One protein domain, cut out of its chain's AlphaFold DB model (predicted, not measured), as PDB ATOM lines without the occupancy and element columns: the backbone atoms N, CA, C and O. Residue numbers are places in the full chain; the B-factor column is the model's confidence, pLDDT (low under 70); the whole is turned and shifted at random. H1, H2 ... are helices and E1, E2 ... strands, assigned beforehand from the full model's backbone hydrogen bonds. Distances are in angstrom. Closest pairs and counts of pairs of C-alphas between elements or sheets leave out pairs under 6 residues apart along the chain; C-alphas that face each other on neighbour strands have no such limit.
ATOM      1  N   MET A   1      34.315   3.684 -20.119       91.12
ATOM      2  CA  MET A   1      35.740   3.700 -20.511       91.12
ATOM      3  C   MET A   1      35.916   2.875 -21.777       91.12
ATOM      4  O   MET A   1      35.353   1.790 -21.855       91.12
ATOM      5  N   LEU A   2      36.645   3.408 -22.754       96.31
ATOM      6  CA  LEU A   2      36.920   2.846 -24.073       96.31
ATOM      7  C   LEU A   2      38.435   2.865 -24.320       96.31
ATOM      8  O   LEU A   2      39.126   3.788 -23.884       96.31
ATOM      9  N   LEU A   3      38.930   1.861 -25.038       96.62
ATOM     10  CA  LEU A   3      40.295   1.812 -25.555       96.62
ATOM     11  C   LEU A   3      40.269   2.260 -27.018       96.62
ATOM     12  O   LEU A   3      39.506   1.706 -27.805       96.62
ATOM     13  N   TYR A   4      41.098   3.240 -27.374       96.44
ATOM     14  CA  TYR A   4      41.321   3.610 -28.769       96.44
ATOM     15  C   TYR A   4      42.484   2.790 -29.326       96.44
ATOM     16  O   TYR A   4      43.591   2.831 -28.781       96.44
ATOM     17  N   GLU A   5      42.226   2.048 -30.398       96.06
ATOM     18  CA  GLU A   5      43.183   1.148 -31.037       96.06
ATOM     19  C   GLU A   5      43.289   1.470 -32.530       96.06
ATOM     20  O   GLU A   5      42.287   1.732 -33.192       96.06
ATOM     21  N   GLN A   6      44.504   1.423 -33.073       94.62
ATOM     22  CA  GLN A   6      44.733   1.414 -34.518       94.62
ATOM     23  C   GLN A   6      45.695   0.279 -34.858       94.62
ATOM     24  O   GLN A   6      46.756   0.169 -34.245       94.62
ATOM     25  N   ASP A   7      45.329  -0.548 -35.839       93.12
ATOM     26  CA  ASP A   7      46.151  -1.658 -36.339       93.12
ATOM     27  C   ASP A   7      46.657  -2.613 -35.234       93.12
ATOM     28  O   ASP A   7      47.773  -3.132 -35.303       93.12
ATOM     29  N   GLY A   8      45.848  -2.844 -34.193       93.38
ATOM     30  CA  GLY A   8      46.224  -3.684 -33.051       93.38
ATOM     31  C   GLY A   8      47.078  -2.991 -31.981       93.38
ATOM     32  O   GLY A   8      47.425  -3.628 -30.986       93.38
ATOM     33  N   GLU A   9      47.452  -1.716 -32.152       96.44
ATOM     34  CA  GLU A   9      48.195  -0.939 -31.147       96.44
ATOM     35  C   GLU A   9      47.228  -0.121 -30.269       96.44
ATOM     36  O   GLU A   9      46.473   0.697 -30.802       96.44
ATOM     37  N   PRO A  10      47.272  -0.254 -28.927       96.00
ATOM     38  CA  PRO A  10      46.515   0.610 -28.028       96.00
ATOM     39  C   PRO A  10      47.139   2.010 -27.996       96.00
ATOM     40  O   PRO A  10      48.281   2.202 -27.565       96.00
ATOM     41  N   LEU A  11      46.379   3.001 -28.449       96.69
ATOM     42  CA  LEU A  11      46.840   4.378 -28.631       96.69
ATOM     43  C   LEU A  11      46.157   5.384 -27.722       96.69
ATOM     44  O   LEU A  11      46.608   6.528 -27.660       96.69
ATOM     45  N   GLY A  12      45.098   5.004 -27.023       94.56
ATOM     46  CA  GLY A  12      44.451   5.949 -26.137       94.56
ATOM     47  C   GLY A  12      43.421   5.361 -25.204       94.56
ATOM     48  O   GLY A  12      42.964   4.230 -25.364       94.56
ATOM     49  N   LEU A  13      43.060   6.178 -24.226       96.50
ATOM     50  CA  LEU A  13      42.023   5.894 -23.253       96.50
ATOM     51  C   LEU A  13      40.986   7.007 -23.318       96.50
ATOM     52  O   LEU A  13      41.339   8.187 -23.246       96.50
ATOM     53  N   ILE A  14      39.722   6.614 -23.437       96.31
ATOM     54  CA  ILE A  14      38.589   7.532 -23.414       96.31
ATOM     55  C   ILE A  14      37.673   7.134 -22.260       96.31
ATOM     56  O   ILE A  14      37.149   6.019 -22.209       96.31
ATOM     57  N   GLN A  15      37.461   8.038 -21.320       95.31
ATOM     58  CA  GLN A  15      36.419   7.941 -20.309       95.31
ATOM     59  C   GLN A  15      35.456   9.101 -20.522       95.31
ATOM     60  O   GLN A  15      35.858  10.182 -20.942       95.31
ATOM     61  N   PHE A  16      34.175   8.814 -20.335       95.50
ATOM     62  CA  PHE A  16      33.111   9.784 -20.475       95.50
ATOM     63  C   PHE A  16      31.957   9.385 -19.572       95.50
ATOM     64  O   PHE A  16      31.800   8.204 -19.227       95.50
ATOM     65  N   TYR A  17      31.151  10.373 -19.228       94.75
ATOM     66  CA  TYR A  17      29.927  10.207 -18.473       94.75
ATOM     67  C   TYR A  17      28.741  10.754 -19.268       94.75
ATOM     68  O   TYR A  17      28.902  11.454 -20.270       94.75
ATOM     69  N   VAL A  18      27.548  10.351 -18.841       96.31
ATOM     70  CA  VAL A  18      26.276  10.692 -19.476       96.31
ATOM     71  C   VAL A  18      25.321  11.147 -18.384       96.31
ATOM     72  O   VAL A  18      25.215  10.478 -17.351       96.31
ATOM     73  N   TRP A  19      24.622  12.248 -18.623       95.19
ATOM     74  CA  TRP A  19      23.486  12.677 -17.814       95.19
ATOM     75  C   TRP A  19      22.233  12.658 -18.681       95.19
ATOM     76  O   TRP A  19      22.069  13.474 -19.584       95.19
ATOM     77  N   ASP A  20      21.368  11.676 -18.429       94.88
ATOM     78  CA  ASP A  20      20.211  11.401 -19.286       94.88
ATOM     79  C   ASP A  20      19.136  12.494 -19.220       94.88
ATOM     80  O   ASP A  20      18.504  12.771 -20.238       94.88
ATOM     81  N   ASP A  21      18.951  13.131 -18.058       95.12
ATOM     82  CA  ASP A  21      17.912  14.151 -17.855       95.12
ATOM     83  C   ASP A  21      18.113  15.368 -18.776       95.12
ATOM     84  O   ASP A  21      17.146  15.873 -19.350       95.12
ATOM     85  N   ASP A  22      19.371  15.757 -18.997       94.62
ATOM     86  CA  ASP A  22      19.760  16.872 -19.869       94.62
ATOM     87  C   ASP A  22      20.211  16.408 -21.261       94.62
ATOM     88  O   ASP A  22      20.588  17.219 -22.102       94.62
ATOM     89  N   LYS A  23      20.181  15.094 -21.516       96.75
ATOM     90  CA  LYS A  23      20.762  14.464 -22.710       96.75
ATOM     91  C   LYS A  23      22.202  14.916 -22.969       96.75
ATOM     92  O   LYS A  23      22.586  15.229 -24.092       96.75
ATOM     93  N   TYR A  24      23.006  14.921 -21.919       96.19
ATOM     94  CA  TYR A  24      24.361  15.453 -21.916       96.19
ATOM     95  C   TYR A  24      25.401  14.331 -21.943       96.19
ATOM     96  O   TYR A  24      25.277  13.337 -21.218       96.19
ATOM     97  N   VAL A  25      26.456  14.495 -22.739       96.69
ATOM     98  CA  VAL A  25      27.625  13.605 -22.773       96.69
ATOM     99  C   VAL A  25      28.900  14.437 -22.693       96.69
ATOM    100  O   VAL A  25      29.063  15.387 -23.450       96.69
ATOM    101  N   GLN A  26      29.855  14.045 -21.845       94.88
ATOM    102  CA  GLN A  26      31.181  14.674 -21.818       94.88
ATOM    103  C   GLN A  26      32.284  13.658 -21.497       94.88
ATOM    104  O   GLN A  26      32.117  12.835 -20.589       94.88
ATOM    105  N   PRO A  27      33.432  13.698 -22.203       93.94
ATOM    106  CA  PRO A  27      34.618  12.974 -21.796       93.94
ATOM    107  C   PRO A  27      35.325  13.683 -20.635       93.94
ATOM    108  O   PRO A  27      35.697  14.849 -20.739       93.94
ATOM    109  N   ASP A  28      35.566  12.951 -19.552       87.69
ATOM    110  CA  ASP A  28      36.425  13.363 -18.434       87.69
ATOM    111  C   ASP A  28      37.880  12.891 -18.626       87.69
ATOM    112  O   ASP A  28      38.807  13.437 -18.029       87.69
ATOM    113  N   ILE A  29      38.108  11.911 -19.510       90.44
ATOM    114  CA  ILE A  29      39.439  11.507 -19.979       90.44
ATOM    115  C   ILE A  29      39.395  11.333 -21.495       90.44
ATOM    116  O   ILE A  29      38.644  10.508 -22.008       90.44
ATOM    117  N   PHE A  30      40.260  12.041 -22.221       94.38
ATOM    118  CA  PHE A  30      40.442  11.842 -23.663       94.38
ATOM    119  C   PHE A  30      41.930  11.892 -24.033       94.38
ATOM    120  O   PHE A  30      42.448  12.877 -24.563       94.38
ATOM    121  N   CYS A  31      42.653  10.823 -23.698       92.75
ATOM    122  CA  CYS A  31      44.102  10.738 -23.873       92.75
ATOM    123  C   CYS A  31      44.441   9.921 -25.118       92.75
ATOM    124  O   CYS A  31      44.384   8.694 -25.077       92.75
ATOM    125  N   ILE A  32      44.835  10.592 -26.202       94.31
ATOM    126  CA  ILE A  32      45.154   9.963 -27.490       94.31
ATOM    127  C   ILE A  32      46.609  10.251 -27.870       94.31
ATOM    128  O   ILE A  32      47.027  11.405 -27.947       94.31
ATOM    129  N   LYS A  33      47.384   9.196 -28.129       91.81
ATOM    130  CA  LYS A  33      48.823   9.263 -28.431       91.81
ATOM    131  C   LYS A  33      49.129   9.871 -29.804       91.81
ATOM    132  O   LYS A  33      50.151  10.536 -29.947       91.81
ATOM    133  N   ARG A  34      48.294   9.608 -30.816       91.94
ATOM    134  CA  ARG A  34      48.420  10.131 -32.192       91.94
ATOM    135  C   ARG A  34      47.079  10.089 -32.926       91.94
ATOM    136  O   ARG A  34      46.181   9.367 -32.509       91.94
ATOM    137  N   ASP A  35      46.971  10.845 -34.017       90.00
ATOM    138  CA  ASP A  35      45.769  10.951 -34.858       90.00
ATOM    139  C   ASP A  35      44.508  11.381 -34.093       90.00
ATOM    140  O   ASP A  35      43.429  10.808 -34.257       90.00
ATOM    141  N   TYR A  36      44.642  12.420 -33.262       91.44
ATOM    142  CA  TYR A  36      43.575  12.923 -32.391       91.44
ATOM    143  C   TYR A  36      42.257  13.167 -33.140       91.44
ATOM    144  O   TYR A  36      41.218  12.669 -32.724       91.44
ATOM    145  N   GLY A  37      42.294  13.841 -34.294       92.38
ATOM    146  CA  GLY A  37      41.081  14.118 -35.074       92.38
ATOM    147  C   GLY A  37      40.384  12.873 -35.626       92.38
ATOM    148  O   GLY A  37      39.164  12.867 -35.771       92.38
ATOM    149  N   ARG A  38      41.123  11.786 -35.891       94.31
ATOM    150  CA  ARG A  38      40.503  10.503 -36.241       94.31
ATOM    151  C   ARG A  38      39.825   9.879 -35.022       94.31
ATOM    152  O   ARG A  38      38.682   9.458 -35.146       94.31
ATOM    153  N   ALA A  39      40.491   9.883 -33.868       95.50
ATOM    154  CA  ALA A  39      39.916   9.372 -32.625       95.50
ATOM    155  C   ALA A  39      38.639  10.129 -32.225       95.50
ATOM    156  O   ALA A  39      37.654   9.500 -31.851       95.50
ATOM    157  N   VAL A  40      38.630  11.462 -32.348       95.31
ATOM    158  CA  VAL A  40      37.432  12.284 -32.101       95.31
ATOM    159  C   VAL A  40      36.310  11.893 -33.055       95.31
ATOM    160  O   VAL A  40      35.200  11.657 -32.595       95.31
ATOM    161  N   ARG A  41      36.585  11.757 -34.357       95.06
ATOM    162  CA  ARG A  41      35.562  11.373 -35.340       95.06
ATOM    163  C   ARG A  41      34.943  10.011 -35.033       95.06
ATOM    164  O   ARG A  41      33.726   9.907 -34.964       95.06
ATOM    165  N   GLU A  42      35.770   8.994 -34.796       96.31
ATOM    166  CA  GLU A  42      35.291   7.647 -34.452       96.31
ATOM    167  C   GLU A  42      34.507   7.653 -33.127       96.31
ATOM    168  O   GLU A  42      33.507   6.949 -32.984       96.31
ATOM    169  N   PHE A  43      34.915   8.485 -32.165       96.69
ATOM    170  CA  PHE A  43      34.178   8.669 -30.917       96.69
ATOM    171  C   PHE A  43      32.819   9.347 -31.131       96.69
ATOM    172  O   PHE A  43      31.822   8.880 -30.584       96.69
ATOM    173  N   VAL A  44      32.749  10.398 -31.952       95.62
ATOM    174  CA  VAL A  44      31.488  11.060 -32.321       95.62
ATOM    175  C   VAL A  44      30.552  10.090 -33.039       95.62
ATOM    176  O   VAL A  44      29.376  10.028 -32.690       95.62
ATOM    177  N   GLU A  45      31.056   9.298 -33.989       95.88
ATOM    178  CA  GLU A  45      30.275   8.266 -34.689       95.88
ATOM    179  C   GLU A  45      29.722   7.224 -33.708       95.88
ATOM    180  O   GLU A  45      28.535   6.888 -33.743       95.88
ATOM    181  N   TYR A  46      30.559   6.753 -32.780       96.94
ATOM    182  CA  TYR A  46      30.141   5.844 -31.717       96.94
ATOM    183  C   TYR A  46      29.030   6.448 -30.842       96.94
ATOM    184  O   TYR A  46      28.062   5.755 -30.510       96.94
ATOM    185  N   LEU A  47      29.147   7.727 -30.472       96.56
ATOM    186  CA  LEU A  47      28.159   8.402 -29.634       96.56
ATOM    187  C   LEU A  47      26.854   8.697 -30.380       96.56
ATOM    188  O   LEU A  47      25.802   8.425 -29.811       96.56
ATOM    189  N   HIS A  48      26.894   9.123 -31.644       95.06
ATOM    190  CA  HIS A  48      25.706   9.283 -32.502       95.06
ATOM    191  C   HIS A  48      24.861   8.002 -32.543       95.06
ATOM    192  O   HIS A  48      23.636   8.025 -32.432       95.06
ATOM    193  N   MET A  49      25.515   6.843 -32.670       96.19
ATOM    194  CA  MET A  49      24.813   5.557 -32.701       96.19
ATOM    195  C   MET A  49      24.169   5.193 -31.361       96.19
ATOM    196  O   MET A  49      23.177   4.460 -31.333       96.19
ATOM    197  N   ARG A  50      24.757   5.633 -30.246       96.94
ATOM    198  CA  ARG A  50      24.376   5.180 -28.904       96.94
ATOM    199  C   ARG A  50      23.471   6.160 -28.162       96.94
ATOM    200  O   ARG A  50      22.658   5.713 -27.357       96.94
ATOM    201  N   PHE A  51      23.604   7.448 -28.445       96.75
ATOM    202  CA  PHE A  51      22.934   8.550 -27.764       96.75
ATOM    203  C   PHE A  51      22.371   9.559 -28.783       96.75
ATOM    204  O   PHE A  51      22.724  10.735 -28.741       96.75
ATOM    205  N   PRO A  52      21.508   9.124 -29.722       95.75
ATOM    206  CA  PRO A  52      20.950  10.030 -30.722       95.75
ATOM    207  C   PRO A  52      20.118  11.136 -30.059       95.75
ATOM    208  O   PRO A  52      19.249  10.858 -29.223       95.75
ATOM    209  N   GLY A  53      20.351  12.385 -30.457       95.19
ATOM    210  CA  GLY A  53      19.690  13.570 -29.911       95.19
ATOM    211  C   GLY A  53      20.229  14.043 -28.559       95.19
ATOM    212  O   GLY A  53      19.521  14.795 -27.886       95.19
ATOM    213  N   TYR A  54      21.410  13.571 -28.151       97.75
ATOM    214  CA  TYR A  54      22.175  14.112 -27.023       97.75
ATOM    215  C   TYR A  54      23.125  15.215 -27.503       97.75
ATOM    216  O   TYR A  54      23.406  15.331 -28.693       97.75
ATOM    217  N   GLU A  55      23.647  16.009 -26.577       96.69
ATOM    218  CA  GLU A  55      24.702  16.984 -26.838       96.69
ATOM    219  C   GLU A  55      26.024  16.484 -26.249       96.69
ATOM    220  O   GLU A  55      26.128  16.137 -25.069       96.69
ATOM    221  N   LEU A  56      27.049  16.415 -27.098       95.88
ATOM    222  CA  LEU A  56      28.419  16.133 -26.699       95.88
ATOM    223  C   LEU A  56      29.127  17.443 -26.380       95.88
ATOM    224  O   LEU A  56      29.307  18.272 -27.268       95.88
ATOM    225  N   HIS A  57      29.613  17.570 -25.154       94.50
ATOM    226  CA  HIS A  57      30.456  18.670 -24.711       94.50
ATOM    227  C   HIS A  57      31.913  18.223 -24.610       94.50
ATOM    228  O   HIS A  57      32.215  17.081 -24.263       94.50
ATOM    229  N   PHE A  58      32.837  19.129 -24.916       90.00
ATOM    230  CA  PHE A  58      34.266  18.852 -24.972       90.00
ATOM    231  C   PHE A  58      35.057  20.067 -24.485       90.00
ATOM    232  O   PHE A  58      35.018  21.126 -25.104       90.00
ATOM    233  N   GLY A  59      35.796  19.922 -23.385       87.69
ATOM    234  CA  GLY A  59      36.685  20.969 -22.878       87.69
ATOM    235  C   GLY A  59      38.132  20.666 -23.246       87.69
ATOM    236  O   GLY A  59      38.656  19.622 -22.855       87.69
ATOM    237  N   VAL A  60      38.799  21.560 -23.978       89.31
ATOM    238  CA  VAL A  60      40.231  21.418 -24.289       89.31
ATOM    239  C   VAL A  60      40.995  22.698 -23.998       89.31
ATOM    240  O   VAL A  60      40.498  23.803 -24.193       89.31
ATOM    241  N   SER A  61      42.242  22.549 -23.558       87.81
ATOM    242  CA  SER A  61      43.167  23.672 -23.446       87.81
ATOM    243  C   SER A  61      43.340  24.366 -24.802       87.81
ATOM    244  O   SER A  61      43.601  23.717 -25.818       87.81
ATOM    245  N   ARG A  62      43.295  25.701 -24.802       89.06
ATOM    246  CA  ARG A  62      43.593  26.551 -25.960       89.06
ATOM    247  C   ARG A  62      44.993  26.299 -26.518       89.06
ATOM    248  O   ARG A  62      45.214  26.488 -27.712       89.06
ATOM    249  N   THR A  63      45.952  25.921 -25.672       88.62
ATOM    250  CA  THR A  63      47.329  25.649 -26.111       88.62
ATOM    251  C   THR A  63      47.476  24.283 -26.778       88.62
ATOM    252  O   THR A  63      48.445  24.063 -27.504       88.62
ATOM    253  N   ASN A  64      46.493  23.389 -26.626       87.19
ATOM    254  CA  ASN A  64      46.408  22.144 -27.378       87.19
ATOM    255  C   ASN A  64      45.792  22.389 -28.766       87.19
ATOM    256  O   ASN A  64      44.679  21.949 -29.062       87.19
ATOM    257  N   THR A  65      46.524  23.105 -29.623       89.94
ATOM    258  CA  THR A  65      46.029  23.542 -30.940       89.94
ATOM    259  C   THR A  65      45.561  22.378 -31.808       89.94
ATOM    260  O   THR A  65      44.545  22.500 -32.475       89.94
ATOM    261  N   GLY A  66      46.226  21.219 -31.739       88.31
ATOM    262  CA  GLY A  66      45.813  20.032 -32.491       88.31
ATOM    263  C   GLY A  66      44.450  19.473 -32.067       88.31
ATOM    264  O   GLY A  66      43.718  18.960 -32.910       88.31
ATOM    265  N   ALA A  67      44.083  19.581 -30.784       88.75
ATOM    266  CA  ALA A  67      42.754  19.191 -30.314       88.75
ATOM    267  C   ALA A  67      41.692  20.230 -30.695       88.75
ATOM    268  O   ALA A  67      40.613  19.852 -31.146       88.75
ATOM    269  N   VAL A  68      42.017  21.523 -30.577       90.62
ATOM    270  CA  VAL A  68      41.126  22.618 -30.996       90.62
ATOM    271  C   VAL A  68      40.806  22.513 -32.489       90.62
ATOM    272  O   VAL A  68      39.638  22.445 -32.856       90.62
ATOM    273  N   GLU A  69      41.828  22.416 -33.342       91.62
ATOM    274  CA  GLU A  69      41.667  22.292 -34.797       91.62
ATOM    275  C   GLU A  69      40.873  21.035 -35.177       91.62
ATOM    276  O   GLU A  69      40.037  21.071 -36.079       91.62
ATOM    277  N   ALA A  70      41.103  19.918 -34.478       91.50
ATOM    278  CA  ALA A  70      40.365  18.682 -34.712       91.50
ATOM    279  C   ALA A  70      38.865  18.836 -34.425       91.50
ATOM    280  O   ALA A  70      38.058  18.408 -35.250       91.50
ATOM    281  N   LEU A  71      38.496  19.444 -33.294       92.50
ATOM    282  CA  LEU A  71      37.095  19.683 -32.933       92.50
ATOM    283  C   LEU A  71      36.433  20.657 -33.914       92.50
ATOM    284  O   LEU A  71      35.389  20.342 -34.477       92.50
ATOM    285  N   GLU A  72      37.073  21.791 -34.199       90.69
ATOM    286  CA  GLU A  72      36.540  22.794 -35.134       90.69
ATOM    287  C   GLU A  72      36.376  22.248 -36.563       90.69
ATOM    288  O   GLU A  72      35.484  22.675 -37.290       90.69
ATOM    289  N   SER A  73      37.195  21.271 -36.972       90.44
ATOM    290  CA  SER A  73      37.064  20.601 -38.276       90.44
ATOM    291  C   SER A  73      35.888  19.620 -38.378       90.44
ATOM    292  O   SER A  73      35.579  19.161 -39.478       90.44
ATOM    293  N   LEU A  74      35.272  19.265 -37.248       87.56
ATOM    294  CA  LEU A  74      34.169  18.305 -37.128       87.56
ATOM    295  C   LEU A  74      32.852  19.000 -36.744       87.56
ATOM    296  O   LEU A  74      32.012  18.397 -36.083       87.56
ATOM    297  N   ASP A  75      32.699  20.265 -37.140       89.06
ATOM    298  CA  ASP A  75      31.504  21.092 -36.921       89.06
ATOM    299  C   ASP A  75      31.145  21.338 -35.443       89.06
ATOM    300  O   ASP A  75      30.027  21.752 -35.136       89.06
ATOM    301  N   PHE A  76      32.086  21.142 -34.509       92.12
ATOM    302  CA  PHE A  76      31.874  21.560 -33.124       92.12
ATOM    303  C   PHE A  76      31.806  23.085 -33.031       92.12
ATOM    304  O   PHE A  76      32.721  23.798 -33.458       92.12
ATOM    305  N   GLU A  77      30.776  23.587 -32.362       89.12
ATOM    306  CA  GLU A  77      30.655  25.003 -32.038       89.12
ATOM    307  C   GLU A  77      31.456  25.312 -30.770       89.12
ATOM    308  O   GLU A  77      31.349  24.596 -29.773       89.12
ATOM    309  N   ARG A  78      32.265  26.381 -30.783       88.12
ATOM    310  CA  ARG A  78      32.880  26.905 -29.555       88.12
ATOM    311  C   ARG A  78      31.843  27.735 -28.806       88.12
ATOM    312  O   ARG A  78      31.407  28.765 -29.314       88.12
ATOM    313  N   GLU A  79      31.501  27.307 -27.601       85.94
ATOM    314  CA  GLU A  79      30.465  27.932 -26.775       85.94
ATOM    315  C   GLU A  79      31.047  28.660 -25.562       85.94
ATOM    316  O   GLU A  79      30.538  29.707 -25.175       85.94
ATOM    317  N   GLU A  80      32.140  28.147 -24.995       81.25
ATOM    318  CA  GLU A  80      32.660  28.623 -23.714       81.25
ATOM    319  C   GLU A  80      34.161  28.920 -23.782       81.25
ATOM    320  O   GLU A  80      34.925  28.254 -24.493       81.25
ATOM    321  N   VAL A  81      34.594  29.920 -23.013       82.69
ATOM    322  CA  VAL A  81      36.003  30.213 -22.747       82.69
ATOM    323  C   VAL A  81      36.185  30.363 -21.240       82.69
ATOM    324  O   VAL A  81      35.721  31.342 -20.663       82.69
ATOM    325  N   SER A  82      36.901  29.432 -20.619       81.06
ATOM    326  CA  SER A  82      37.123  29.416 -19.167       81.06
ATOM    327  C   SER A  82      38.620  29.496 -18.861       81.06
ATOM    328  O   SER A  82      39.453  28.856 -19.506       81.06
ATOM    329  N   LEU A  83      39.009  30.290 -17.871       72.69
ATOM    330  CA  LEU A  83      40.366  30.286 -17.330       72.69
ATOM    331  C   LEU A  83      40.507  29.132 -16.343       72.69
ATOM    332  O   LEU A  83      39.646  28.934 -15.490       72.69
ATOM    333  N   VAL A  84      41.611  28.393 -16.426       74.69
ATOM    334  CA  VAL A  84      41.906  27.305 -15.489       74.69
ATOM    335  C   VAL A  84      42.981  27.764 -14.528       74.69
ATOM    336  O   VAL A  84      44.151  27.935 -14.893       74.69
ATOM    337  N   GLY A  85      42.569  27.978 -13.285       63.50
ATOM    338  CA  GLY A  85      43.431  28.322 -12.171       63.50
ATOM    339  C   GLY A  85      43.801  27.096 -11.344       63.50
ATOM    340  O   GLY A  85      42.954  26.256 -11.054       63.50
ATOM    341  N   VAL A  86      45.063  27.007 -10.916       62.66
ATOM    342  CA  VAL A  86      45.521  25.983  -9.966       62.66
ATOM    343  C   VAL A  86      46.287  26.625  -8.812       62.66
ATOM    344  O   VAL A  86      47.163  27.474  -9.005       62.66
ATOM    345  N   LEU A  87      46.006  26.171  -7.592       61.22
ATOM    346  CA  LEU A  87      46.835  26.391  -6.408       61.22
ATOM    347  C   LEU A  87      47.435  25.048  -5.983       61.22
ATOM    348  O   LEU A  87      46.687  24.170  -5.582       61.22
ATOM    349  N   ARG A  88      48.764  24.871  -6.057       52.75
ATOM    350  CA  ARG A  88      49.434  23.581  -5.792       52.75
ATOM    351  C   ARG A  88      50.246  23.574  -4.492       52.75
ATOM    352  O   ARG A  88      51.216  24.312  -4.343       52.75
ATOM    353  N   PHE A  89      49.930  22.626  -3.631       53.69
ATOM    354  CA  PHE A  89      50.753  21.981  -2.609       53.69
ATOM    355  C   PHE A  89      50.749  20.475  -2.982       53.69
ATOM    356  O   PHE A  89      49.915  20.043  -3.770       53.69
ATOM    357  N   VAL A  90      51.694  19.647  -2.543       44.97
ATOM    358  CA  VAL A  90      51.876  18.281  -3.107       44.97
ATOM    359  C   VAL A  90      51.042  17.202  -2.373       44.97
ATOM    360  O   VAL A  90      51.181  17.140  -1.150       44.97
ATOM    361  N   ASP A  91      50.281  16.371  -3.131       49.59
ATOM    362  CA  ASP A  91      49.449  15.147  -2.844       49.59
ATOM    363  C   ASP A  91      47.980  15.243  -2.319       49.59
ATOM    364  O   ASP A  91      47.723  15.135  -1.122       49.59
ATOM    365  N   GLY A  92      46.989  15.313  -3.224       64.25
ATOM    366  CA  GLY A  92      45.537  15.307  -2.947       64.25
ATOM    367  C   GLY A  92      44.861  16.569  -3.492       64.25
ATOM    368  O   GLY A  92      45.360  17.657  -3.234       64.25
ATOM    369  N   SER A  93      43.761  16.451  -4.239       73.94
ATOM    370  CA  SER A  93      43.176  17.566  -5.002       73.94
ATOM    371  C   SER A  93      41.745  17.905  -4.582       73.94
ATOM    372  O   SER A  93      40.954  17.031  -4.233       73.94
ATOM    373  N   MET A  94      41.403  19.191  -4.640       82.25
ATOM    374  CA  MET A  94      40.029  19.693  -4.593       82.25
ATOM    375  C   MET A  94      39.720  20.441  -5.891       82.25
ATOM    376  O   MET A  94      40.598  21.050  -6.493       82.25
ATOM    377  N   GLU A  95      38.464  20.442  -6.309       83.44
ATOM    378  CA  GLU A  95      38.004  21.228  -7.447       83.44
ATOM    379  C   GLU A  95      36.820  22.098  -7.030       83.44
ATOM    380  O   GLU A  95      35.938  21.648  -6.294       83.44
ATOM    381  N   ILE A  96      36.818  23.355  -7.472       83.75
ATOM    382  CA  ILE A  96      35.618  24.192  -7.461       83.75
ATOM    383  C   ILE A  96      34.940  23.990  -8.816       83.75
ATOM    384  O   ILE A  96      35.421  24.506  -9.822       83.75
ATOM    385  N   PHE A  97      33.837  23.237  -8.825       74.75
ATOM    386  CA  PHE A  97      33.067  22.940 -10.040       74.75
ATOM    387  C   PHE A  97      32.264  24.137 -10.561       74.75
ATOM    388  O   PHE A  97      32.023  24.238 -11.755       74.75
ATOM    389  N   GLY A  98      31.841  25.038  -9.673       80.25
ATOM    390  CA  GLY A  98      31.048  26.205 -10.037       80.25
ATOM    391  C   GLY A  98      30.811  27.125  -8.846       80.25
ATOM    392  O   GLY A  98      30.968  26.721  -7.688       80.25
ATOM    393  N   VAL A  99      30.465  28.377  -9.141       85.19
ATOM    394  CA  VAL A  99      30.087  29.384  -8.147       85.19
ATOM    395  C   VAL A  99      28.890  30.161  -8.677       85.19
ATOM    396  O   VAL A  99      29.008  30.843  -9.688       85.19
ATOM    397  N   ASP A 100      27.771  30.087  -7.961       85.88
ATOM    398  CA  ASP A 100      26.564  30.846  -8.281       85.88
ATOM    399  C   ASP A 100      26.491  32.148  -7.483       85.88
ATOM    400  O   ASP A 100      26.935  32.235  -6.330       85.88
ATOM    401  N   PHE A 101      25.868  33.157  -8.088       86.12
ATOM    402  CA  PHE A 101      25.675  34.468  -7.485       86.12
ATOM    403  C   PHE A 101      24.203  34.733  -7.211       86.12
ATOM    404  O   PHE A 101      23.332  34.477  -8.041       86.12
ATOM    405  N   GLU A 102      23.909  35.304  -6.043       87.25
ATOM    406  CA  GLU A 102      22.544  35.702  -5.726       87.25
ATOM    407  C   GLU A 102      22.067  36.771  -6.725       87.25
ATOM    408  O   GLU A 102      22.650  37.854  -6.829       87.25
ATOM    409  N   ASN A 103      20.984  36.470  -7.449       89.19
ATOM    410  CA  ASN A 103      20.441  37.299  -8.533       89.19
ATOM    411  C   ASN A 103      21.436  37.572  -9.677       89.19
ATOM    412  O   ASN A 103      21.378  38.655 -10.262       89.19
ATOM    413  N   ASP A 104      22.362  36.651  -9.955       85.50
ATOM    414  CA  ASP A 104      23.366  36.782 -11.023       85.50
ATOM    415  C   ASP A 104      24.270  38.019 -10.857       85.50
ATOM    416  O   ASP A 104      24.741  38.620 -11.822       85.50
ATOM    417  N   ARG A 105      24.485  38.458  -9.608       88.56
ATOM    418  CA  ARG A 105      25.290  39.644  -9.294       88.56
ATOM    419  C   ARG A 105      26.599  39.269  -8.625       88.56
ATOM    420  O   ARG A 105      26.637  38.988  -7.427       88.56
ATOM    421  N   PHE A 106      27.687  39.378  -9.378       91.25
ATOM    422  CA  PHE A 106      29.029  39.221  -8.841       91.25
ATOM    423  C   PHE A 106      29.357  40.292  -7.788       91.25
ATOM    424  O   PHE A 106      29.204  41.499  -8.006       91.25
ATOM    425  N   ASN A 107      29.859  39.842  -6.637       92.94
ATOM    426  CA  ASN A 107      30.480  40.687  -5.624       92.94
ATOM    427  C   ASN A 107      31.876  40.141  -5.305       92.94
ATOM    428  O   ASN A 107      32.025  39.050  -4.751       92.94
ATOM    429  N   ALA A 108      32.903  40.926  -5.629       92.25
ATOM    430  CA  ALA A 108      34.294  40.513  -5.482       92.25
ATOM    431  C   ALA A 108      34.702  40.215  -4.027       92.25
ATOM    432  O   ALA A 108      35.534  39.336  -3.797       92.25
ATOM    433  N   GLU A 109      34.144  40.920  -3.039       92.38
ATOM    434  CA  GLU A 109      34.474  40.708  -1.625       92.38
ATOM    435  C   GLU A 109      33.837  39.423  -1.087       92.38
ATOM    436  O   GLU A 109      34.515  38.630  -0.422       92.38
ATOM    437  N   ASP A 110      32.570  39.185  -1.426       91.69
ATOM    438  CA  ASP A 110      31.853  37.967  -1.044       91.69
ATOM    439  C   ASP A 110      32.493  36.739  -1.694       91.69
ATOM    440  O   ASP A 110      32.819  35.764  -1.009       91.69
ATOM    441  N   PHE A 111      32.781  36.824  -2.994       92.50
ATOM    442  CA  PHE A 111      33.468  35.773  -3.736       92.50
ATOM    443  C   PHE A 111      34.846  35.478  -3.146       92.50
ATOM    444  O   PHE A 111      35.161  34.334  -2.820       92.50
ATOM    445  N   ARG A 112      35.662  36.511  -2.904       92.81
ATOM    446  CA  ARG A 112      36.971  36.352  -2.257       92.81
ATOM    447  C   ARG A 112      36.839  35.702  -0.879       92.81
ATOM    448  O   ARG A 112      37.657  34.858  -0.514       92.81
ATOM    449  N   THR A 113      35.825  36.077  -0.103       93.06
ATOM    450  CA  THR A 113      35.567  35.496   1.222       93.06
ATOM    451  C   THR A 113      35.229  34.012   1.122       93.06
ATOM    452  O   THR A 113      35.763  33.212   1.899       93.06
ATOM    453  N   LEU A 114      34.397  33.625   0.154       92.00
ATOM    454  CA  LEU A 114      34.071  32.229  -0.127       92.00
ATOM    455  C   LEU A 114      35.317  31.439  -0.543       92.00
ATOM    456  O   LEU A 114      35.596  30.398   0.049       92.00
ATOM    457  N   MET A 115      36.120  31.980  -1.460       91.31
ATOM    458  CA  MET A 115      37.376  31.375  -1.912       91.31
ATOM    459  C   MET A 115      38.342  31.131  -0.750       91.31
ATOM    460  O   MET A 115      38.874  30.034  -0.592       91.31
ATOM    461  N   VAL A 116      38.532  32.117   0.134       92.25
ATOM    462  CA  VAL A 116      39.375  31.955   1.331       92.25
ATOM    463  C   VAL A 116      38.836  30.855   2.249       92.25
ATOM    464  O   VAL A 116      39.621  30.086   2.811       92.25
ATOM    465  N   ARG A 117      37.513  30.755   2.424       92.81
ATOM    466  CA  ARG A 117      36.900  29.686   3.228       92.81
ATOM    467  C   ARG A 117      37.115  28.317   2.595       92.81
ATOM    468  O   ARG A 117      37.564  27.425   3.313       92.81
ATOM    469  N   ALA A 118      36.863  28.178   1.295       90.50
ATOM    470  CA  ALA A 118      37.090  26.947   0.544       90.50
ATOM    471  C   ALA A 118      38.549  26.504   0.683       90.50
ATOM    472  O   ALA A 118      38.808  25.435   1.222       90.50
ATOM    473  N   LEU A 119      39.505  27.382   0.368       89.75
ATOM    474  CA  LEU A 119      40.941  27.114   0.481       89.75
ATOM    475  C   LEU A 119      41.376  26.684   1.887       89.75
ATOM    476  O   LEU A 119      42.205  25.788   2.050       89.75
ATOM    477  N   ASN A 120      40.849  27.336   2.923       91.06
ATOM    478  CA  ASN A 120      41.151  26.963   4.302       91.06
ATOM    479  C   ASN A 120      40.542  25.611   4.678       91.06
ATOM    480  O   ASN A 120      41.154  24.879   5.455       91.06
ATOM    481  N   GLN A 121      39.363  25.282   4.151       90.12
ATOM    482  CA  GLN A 121      38.738  23.984   4.358       90.12
ATOM    483  C   GLN A 121      39.520  22.881   3.640       90.12
ATOM    484  O   GLN A 121      39.921  21.925   4.295       90.12
ATOM    485  N   SER A 122      39.895  23.071   2.370       87.62
ATOM    486  CA  SER A 122      40.724  22.118   1.616       87.62
ATOM    487  C   SER A 122      42.017  21.791   2.359       87.62
ATOM    488  O   SER A 122      42.371  20.626   2.518       87.62
ATOM    489  N   LYS A 123      42.698  22.812   2.901       86.88
ATOM    490  CA  LYS A 123      43.910  22.621   3.714       86.88
ATOM    491  C   LYS A 123      43.657  21.777   4.966       86.88
ATOM    492  O   LYS A 123      44.508  20.963   5.317       86.88
ATOM    493  N   LYS A 124      42.528  21.980   5.658       90.12
ATOM    494  CA  LYS A 124      42.150  21.181   6.841       90.12
ATOM    495  C   LYS A 124      41.858  19.733   6.475       90.12
ATOM    496  O   LYS A 124      42.241  18.845   7.231       90.12
ATOM    497  N   ASP A 125      41.256  19.514   5.313       89.00
ATOM    498  CA  ASP A 125      40.942  18.184   4.788       89.00
ATOM    499  C   ASP A 125      42.184  17.460   4.240       89.00
ATOM    500  O   ASP A 125      42.100  16.338   3.752       89.00
ATOM    501  N   GLY A 126      43.361  18.084   4.346       85.69
ATOM    502  CA  GLY A 126      44.622  17.521   3.886       85.69
ATOM    503  C   GLY A 126      44.821  17.630   2.379       85.69
ATOM    504  O   GLY A 126      45.828  17.117   1.894       85.69
ATOM    505  N   MET A 127      43.923  18.323   1.668       86.38
ATOM    506  CA  MET A 127      44.076  18.604   0.247       86.38
ATOM    507  C   MET A 127      45.278  19.501   0.029       86.38
ATOM    508  O   MET A 127      45.649  20.354   0.848       86.38
ATOM    509  N   LYS A 128      45.900  19.273  -1.107       82.50
ATOM    510  CA  LYS A 128      47.185  19.827  -1.450       82.50
ATOM    511  C   LYS A 128      47.060  20.682  -2.685       82.50
ATOM    512  O   LYS A 128      47.649  21.745  -2.682       82.50
ATOM    513  N   ASP A 129      46.237  20.350  -3.663       85.62
ATOM    514  CA  ASP A 129      45.918  21.278  -4.740       85.62
ATOM    515  C   ASP A 129      44.432  21.652  -4.802       85.62
ATOM    516  O   ASP A 129      43.575  20.983  -4.225       85.62
ATOM    517  N   MET A 130      44.159  22.801  -5.424       87.19
ATOM    518  CA  MET A 130      42.821  23.235  -5.802       87.19
ATOM    519  C   MET A 130      42.823  23.686  -7.260       87.19
ATOM    520  O   MET A 130      43.583  24.595  -7.606       87.19
ATOM    521  N   THR A 131      41.954  23.089  -8.071       87.75
ATOM    522  CA  THR A 131      41.654  23.525  -9.442       87.75
ATOM    523  C   THR A 131      40.356  24.323  -9.456       87.75
ATOM    524  O   THR A 131      39.416  24.007  -8.725       87.75
ATOM    525  N   PHE A 132      40.307  25.376 -10.266       89.62
ATOM    526  CA  PHE A 132      39.116  26.195 -10.436       89.62
ATOM    527  C   PHE A 132      39.026  26.722 -11.868       89.62
ATOM    528  O   PHE A 132      39.916  27.447 -12.321       89.62
ATOM    529  N   PHE A 133      37.952  26.347 -12.559       88.56
ATOM    530  CA  PHE A 133      37.567  26.901 -13.853       88.56
ATOM    531  C   PHE A 133      36.724  28.148 -13.609       88.56
ATOM    532  O   PHE A 133      35.752  28.094 -12.858       88.56
ATOM    533  N   HIS A 134      37.118  29.283 -14.179       89.31
ATOM    534  CA  HIS A 134      36.462  30.552 -13.890       89.31
ATOM    535  C   HIS A 134      36.553  31.543 -15.048       89.31
ATOM    536  O   HIS A 134      37.401  31.429 -15.930       89.31
ATOM    537  N   GLU A 135      35.696  32.555 -15.024       89.00
ATOM    538  CA  GLU A 135      35.611  33.563 -16.082       89.00
ATOM    539  C   GLU A 135      36.465  34.802 -15.784       89.00
ATOM    540  O   GLU A 135      36.944  34.999 -14.657       89.00
ATOM    541  N   ASP A 136      36.612  35.671 -16.787       89.44
ATOM    542  CA  ASP A 136      37.353  36.933 -16.692       89.44
ATOM    543  C   ASP A 136      36.827  37.844 -15.569       89.44
ATOM    544  O   ASP A 136      37.618  38.501 -14.889       89.44
ATOM    545  N   GLU A 137      35.510  37.861 -15.316       90.81
ATOM    546  CA  GLU A 137      34.902  38.687 -14.260       90.81
ATOM    547  C   GLU A 137      35.430  38.318 -12.862       90.81
ATOM    548  O   GLU A 137      35.729  39.187 -12.037       90.81
ATOM    549  N   THR A 138      35.621  37.023 -12.609       90.44
ATOM    550  CA  THR A 138      36.064  36.499 -11.306       90.44
ATOM    551  C   THR A 138      37.589  36.457 -11.156       90.44
ATOM    552  O   THR A 138      38.106  36.313 -10.039       90.44
ATOM    553  N   HIS A 139      38.326  36.631 -12.257       91.25
ATOM    554  CA  HIS A 139      39.778  36.473 -12.318       91.25
ATOM    555  C   HIS A 139      40.554  37.321 -11.292       91.25
ATOM    556  O   HIS A 139      41.364  36.740 -10.557       91.25
ATOM    557  N   PRO A 140      40.291  38.636 -11.120       92.12
ATOM    558  CA  PRO A 140      41.024  39.439 -10.137       92.12
ATOM    559  C   PRO A 140      40.866  38.918  -8.702       92.12
ATOM    560  O   PRO A 140      41.799  38.970  -7.896       92.12
ATOM    561  N   ALA A 141      39.684  38.394  -8.366       91.56
ATOM    562  CA  ALA A 141      39.415  37.857  -7.041       91.56
ATOM    563  C   ALA A 141      40.094  36.493  -6.831       91.56
ATOM    564  O   ALA A 141      40.653  36.265  -5.753       91.56
ATOM    565  N   ALA A 142      40.122  35.630  -7.854       90.50
ATOM    566  CA  ALA A 142      40.852  34.361  -7.828       90.50
ATOM    567  C   ALA A 142      42.368  34.575  -7.638       90.50
ATOM    568  O   ALA A 142      42.973  33.974  -6.745       90.50
ATOM    569  N   GLU A 143      42.982  35.500  -8.382       91.19
ATOM    570  CA  GLU A 143      44.407  35.823  -8.202       91.19
ATOM    571  C   GLU A 143      44.708  36.386  -6.808       91.19
ATOM    572  O   GLU A 143      45.735  36.058  -6.206       91.19
ATOM    573  N   SER A 144      43.790  37.178  -6.238       92.56
ATOM    574  CA  SER A 144      43.975  37.803  -4.920       92.56
ATOM    575  C   SER A 144      44.147  36.807  -3.765       92.56
ATOM    576  O   SER A 144      44.678  37.168  -2.709       92.56
ATOM    577  N   VAL A 145      43.701  35.558  -3.944       90.88
ATOM    578  CA  VAL A 145      43.835  34.474  -2.954       90.88
ATOM    579  C   VAL A 145      44.983  33.511  -3.274       90.88
ATOM    580  O   VAL A 145      45.196  32.537  -2.550       90.88
ATOM    581  N   GLY A 146      45.759  33.805  -4.320       89.31
ATOM    582  CA  GLY A 146      46.954  33.065  -4.715       89.31
ATOM    583  C   GLY A 146      46.728  31.981  -5.769       89.31
ATOM    584  O   GLY A 146      47.684  31.263  -6.069       89.31
ATOM    585  N   ILE A 147      45.520  31.853  -6.333       89.38
ATOM    586  CA  ILE A 147      45.296  30.989  -7.500       89.38
ATOM    587  C   ILE A 147      46.087  31.547  -8.676       89.38
ATOM    588  O   ILE A 147      46.090  32.751  -8.921       89.38
ATOM    589  N   ARG A 148      46.780  30.663  -9.394       89.44
ATOM    590  CA  ARG A 148      47.541  31.022 -10.588       89.44
ATOM    591  C   ARG A 148      46.859  30.446 -11.810       89.44
ATOM    592  O   ARG A 148      46.589  29.248 -11.836       89.44
ATOM    593  N   ILE A 149      46.648  31.278 -12.820       89.19
ATOM    594  CA  ILE A 149      46.141  30.817 -14.111       89.19
ATOM    595  C   ILE A 149      47.235  30.020 -14.801       89.19
ATOM    596  O   ILE A 149      48.355  30.506 -14.970       89.19
ATOM    597  N   ILE A 150      46.914  28.782 -15.161       89.19
ATOM    598  CA  ILE A 150      47.840  27.892 -15.861       89.19
ATOM    599  C   ILE A 150      47.492  27.754 -17.340       89.19
ATOM    600  O   ILE A 150      48.392  27.482 -18.131       89.19
ATOM    601  N   ASP A 151      46.227  27.960 -17.718       89.75
ATOM    602  CA  ASP A 151      45.789  27.951 -19.113       89.75
ATOM    603  C   ASP A 151      44.400  28.593 -19.294       89.75
ATOM    604  O   ASP A 151      43.714  28.927 -18.327       89.75
ATOM    605  N   THR A 152      43.979  28.724 -20.548       89.94
ATOM    606  CA  THR A 152      42.609  29.021 -20.975       89.94
ATOM    607  C   THR A 152      42.053  27.787 -21.677       89.94
ATOM    608  O   THR A 152      42.728  27.218 -22.532       89.94
ATOM    609  N   TYR A 153      40.843  27.367 -21.340       89.81
ATOM    610  CA  TYR A 153      40.147  26.241 -21.951       89.81
ATOM    611  C   TYR A 153      39.013  26.740 -22.838       89.81
ATOM    612  O   TYR A 153      38.368  27.745 -22.543       89.81
ATOM    613  N   TYR A 154      38.799  26.036 -23.942       90.19
ATOM    614  CA  TYR A 154      37.672  26.230 -24.836       90.19
ATOM    615  C   TYR A 154      36.693  25.074 -24.667       90.19
ATOM    616  O   TYR A 154      37.070  23.907 -24.820       90.19
ATOM    617  N   GLY A 155      35.450  25.423 -24.346       90.12
ATOM    618  CA  GLY A 155      34.311  24.520 -24.360       90.12
ATOM    619  C   GLY A 155      33.721  24.455 -25.762       90.12
ATOM    620  O   GLY A 155      33.389  25.477 -26.367       90.12
ATOM    621  N   HIS A 156      33.624  23.241 -26.281       91.31
ATOM    622  CA  HIS A 156      33.061  22.913 -27.579       91.31
ATOM    623  C   HIS A 156      31.830  22.031 -27.397       91.31
ATOM    624  O   HIS A 156      31.835  21.164 -26.520       91.31
ATOM    625  N   LYS A 157      30.817  22.192 -28.249       94.00
ATOM    626  CA  LYS A 157      29.654  21.301 -28.278       94.00
ATOM    627  C   LYS A 157      29.296  20.813 -29.676       94.00
ATOM    628  O   LYS A 157      29.596  21.475 -30.668       94.00
ATOM    629  N   LEU A 158      28.647  19.654 -29.732       93.31
ATOM    630  CA  LEU A 158      28.126  19.039 -30.949       93.31
ATOM    631  C   LEU A 158      26.832  18.275 -30.645       93.31
ATOM    632  O   LEU A 158      26.791  17.474 -29.713       93.31
TER     633      LEU A 158
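AT A GLANCE: This is residues 1 to 158 of the 160 residues of an uncharacterized protein of Hungateiclostridiaceae bacterium KB18 (UniProt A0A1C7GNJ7). What shape do these atoms make? Two lobes share one strongly twisted sheet of eight strands: E1, E2, E3 and E4 with H1 and H2 make one lobe, E6, E7, H3 and H4 make the other, and the long strands E5 and E8 run side by side between them. The sheet curls round H1, and with H1, H2 and H3 on one of its faces it makes two layers, while H4 only grazes it. What is it made of, and how large is it? The printed part has 158 residues with four named helices and eight named strands, in the order E1 E2 E3 H1 E4 H2 E5 E6 H3 E7 H4 E8, and its class is mixed, helices and strands. The mixed sheet runs E1 E2 E3 E4 E8 E5 E7 E6. The whole is only just compact, close to loose, with a radius of gyration of the C-alphas of 18.0 A and spans of 53 by 37 by 29 A.

HOW THE PARTS SIT: Which strands are neighbours? E8, residues 148 to 158, and E5, residues 77 to 88, are antiparallel at 153 degrees, with N 82 and O 153 2.9 A apart, within hydrogen-bond range. On the other side of E8 is E4, residues 55 to 61, antiparallel at 152 degrees with N 58 and O 156 at 2.8 A, and on the other side of E5 is E7, residues 129 to 134, antiparallel at 151 degrees with N 85 and O 132 at 2.9 A. The edge strand E6, residues 93 to 96, is parallel to E7 at 21 degrees, with N 94 and O 129 at 2.8 A. What lies beyond E4? E3, residues 24 to 32, is parallel to E4 at 40 degrees, with N 57 and O 25 at 2.8 A. The edge strand E1, residues 2 to 6, E2, residues 9 to 19, and E3 form a meander, each strand the antiparallel neighbour of the one before, with N 4 and O 12 at 2.9 A and N 15 and O 29 at 2.8 A. Where are the helices? Residues 36 to 40 of H1, residues 36 to 50, touch H2, residues 65 to 72, the same way at a shallow tilt of 34 degrees, only just short of steep, the closest C-alphas being those of Gly 37 and Ala 70, 4.6 A apart; H2 is over E4 at a height over the sheet of 7.7 A. H3, residues 108 to 124, on the same face, has a height over the sheet of 9.3 A, and its residues 108 to 115 touch H4, residues 139 to 144, the same way at a steep tilt of 56 degrees, the closest C-alphas being those of Arg 112 and Ala 141, 5.6 A apart. H1 and H2 are apart from H3 and H4, and in the four helices every O i to N i+4 pair is within hydrogen-bond range. How do the crossovers run? E3, H1, E4 and E6, H3, E7 are strand-helix-strand units, two parallel neighbour strands with a helix between them along the chain. E4, H2, E5, with E8 between the strands in the sheet, and E7, H4, E8, with E5 between, are split units. Each of these four crossovers is right-handed.

IN THESE COORDINATES: Where does the first element begin and the last end? C-alpha 2, where E1 begins, is at (36.920, 2.846, -24.073), and C-alpha 158, where E8 ends, is at (28.126, 19.039, -30.949). Which elements are long? From first to last C-alpha, E5 measures 32.3 A, E2 31.2 A, E8 30.6 A, H3 24.2 A, E3 22.2 A and H1 21.0 A. E3 bends by 59 degrees at residue 29.

THE WHOLE: How far does it reach? The two C-alphas farthest apart, those of Asp 7 and Glu 109, are 56.0 A apart. Is it continuous? The printed part has no cut; the link from E6 to H3, with 11 residues, is long, and the other links are tight. Where is the confidence low? The mean pLDDT of the printed part is 89.2, and residues 85 to 92, of which 85 to 88 belong to E5, are under 70.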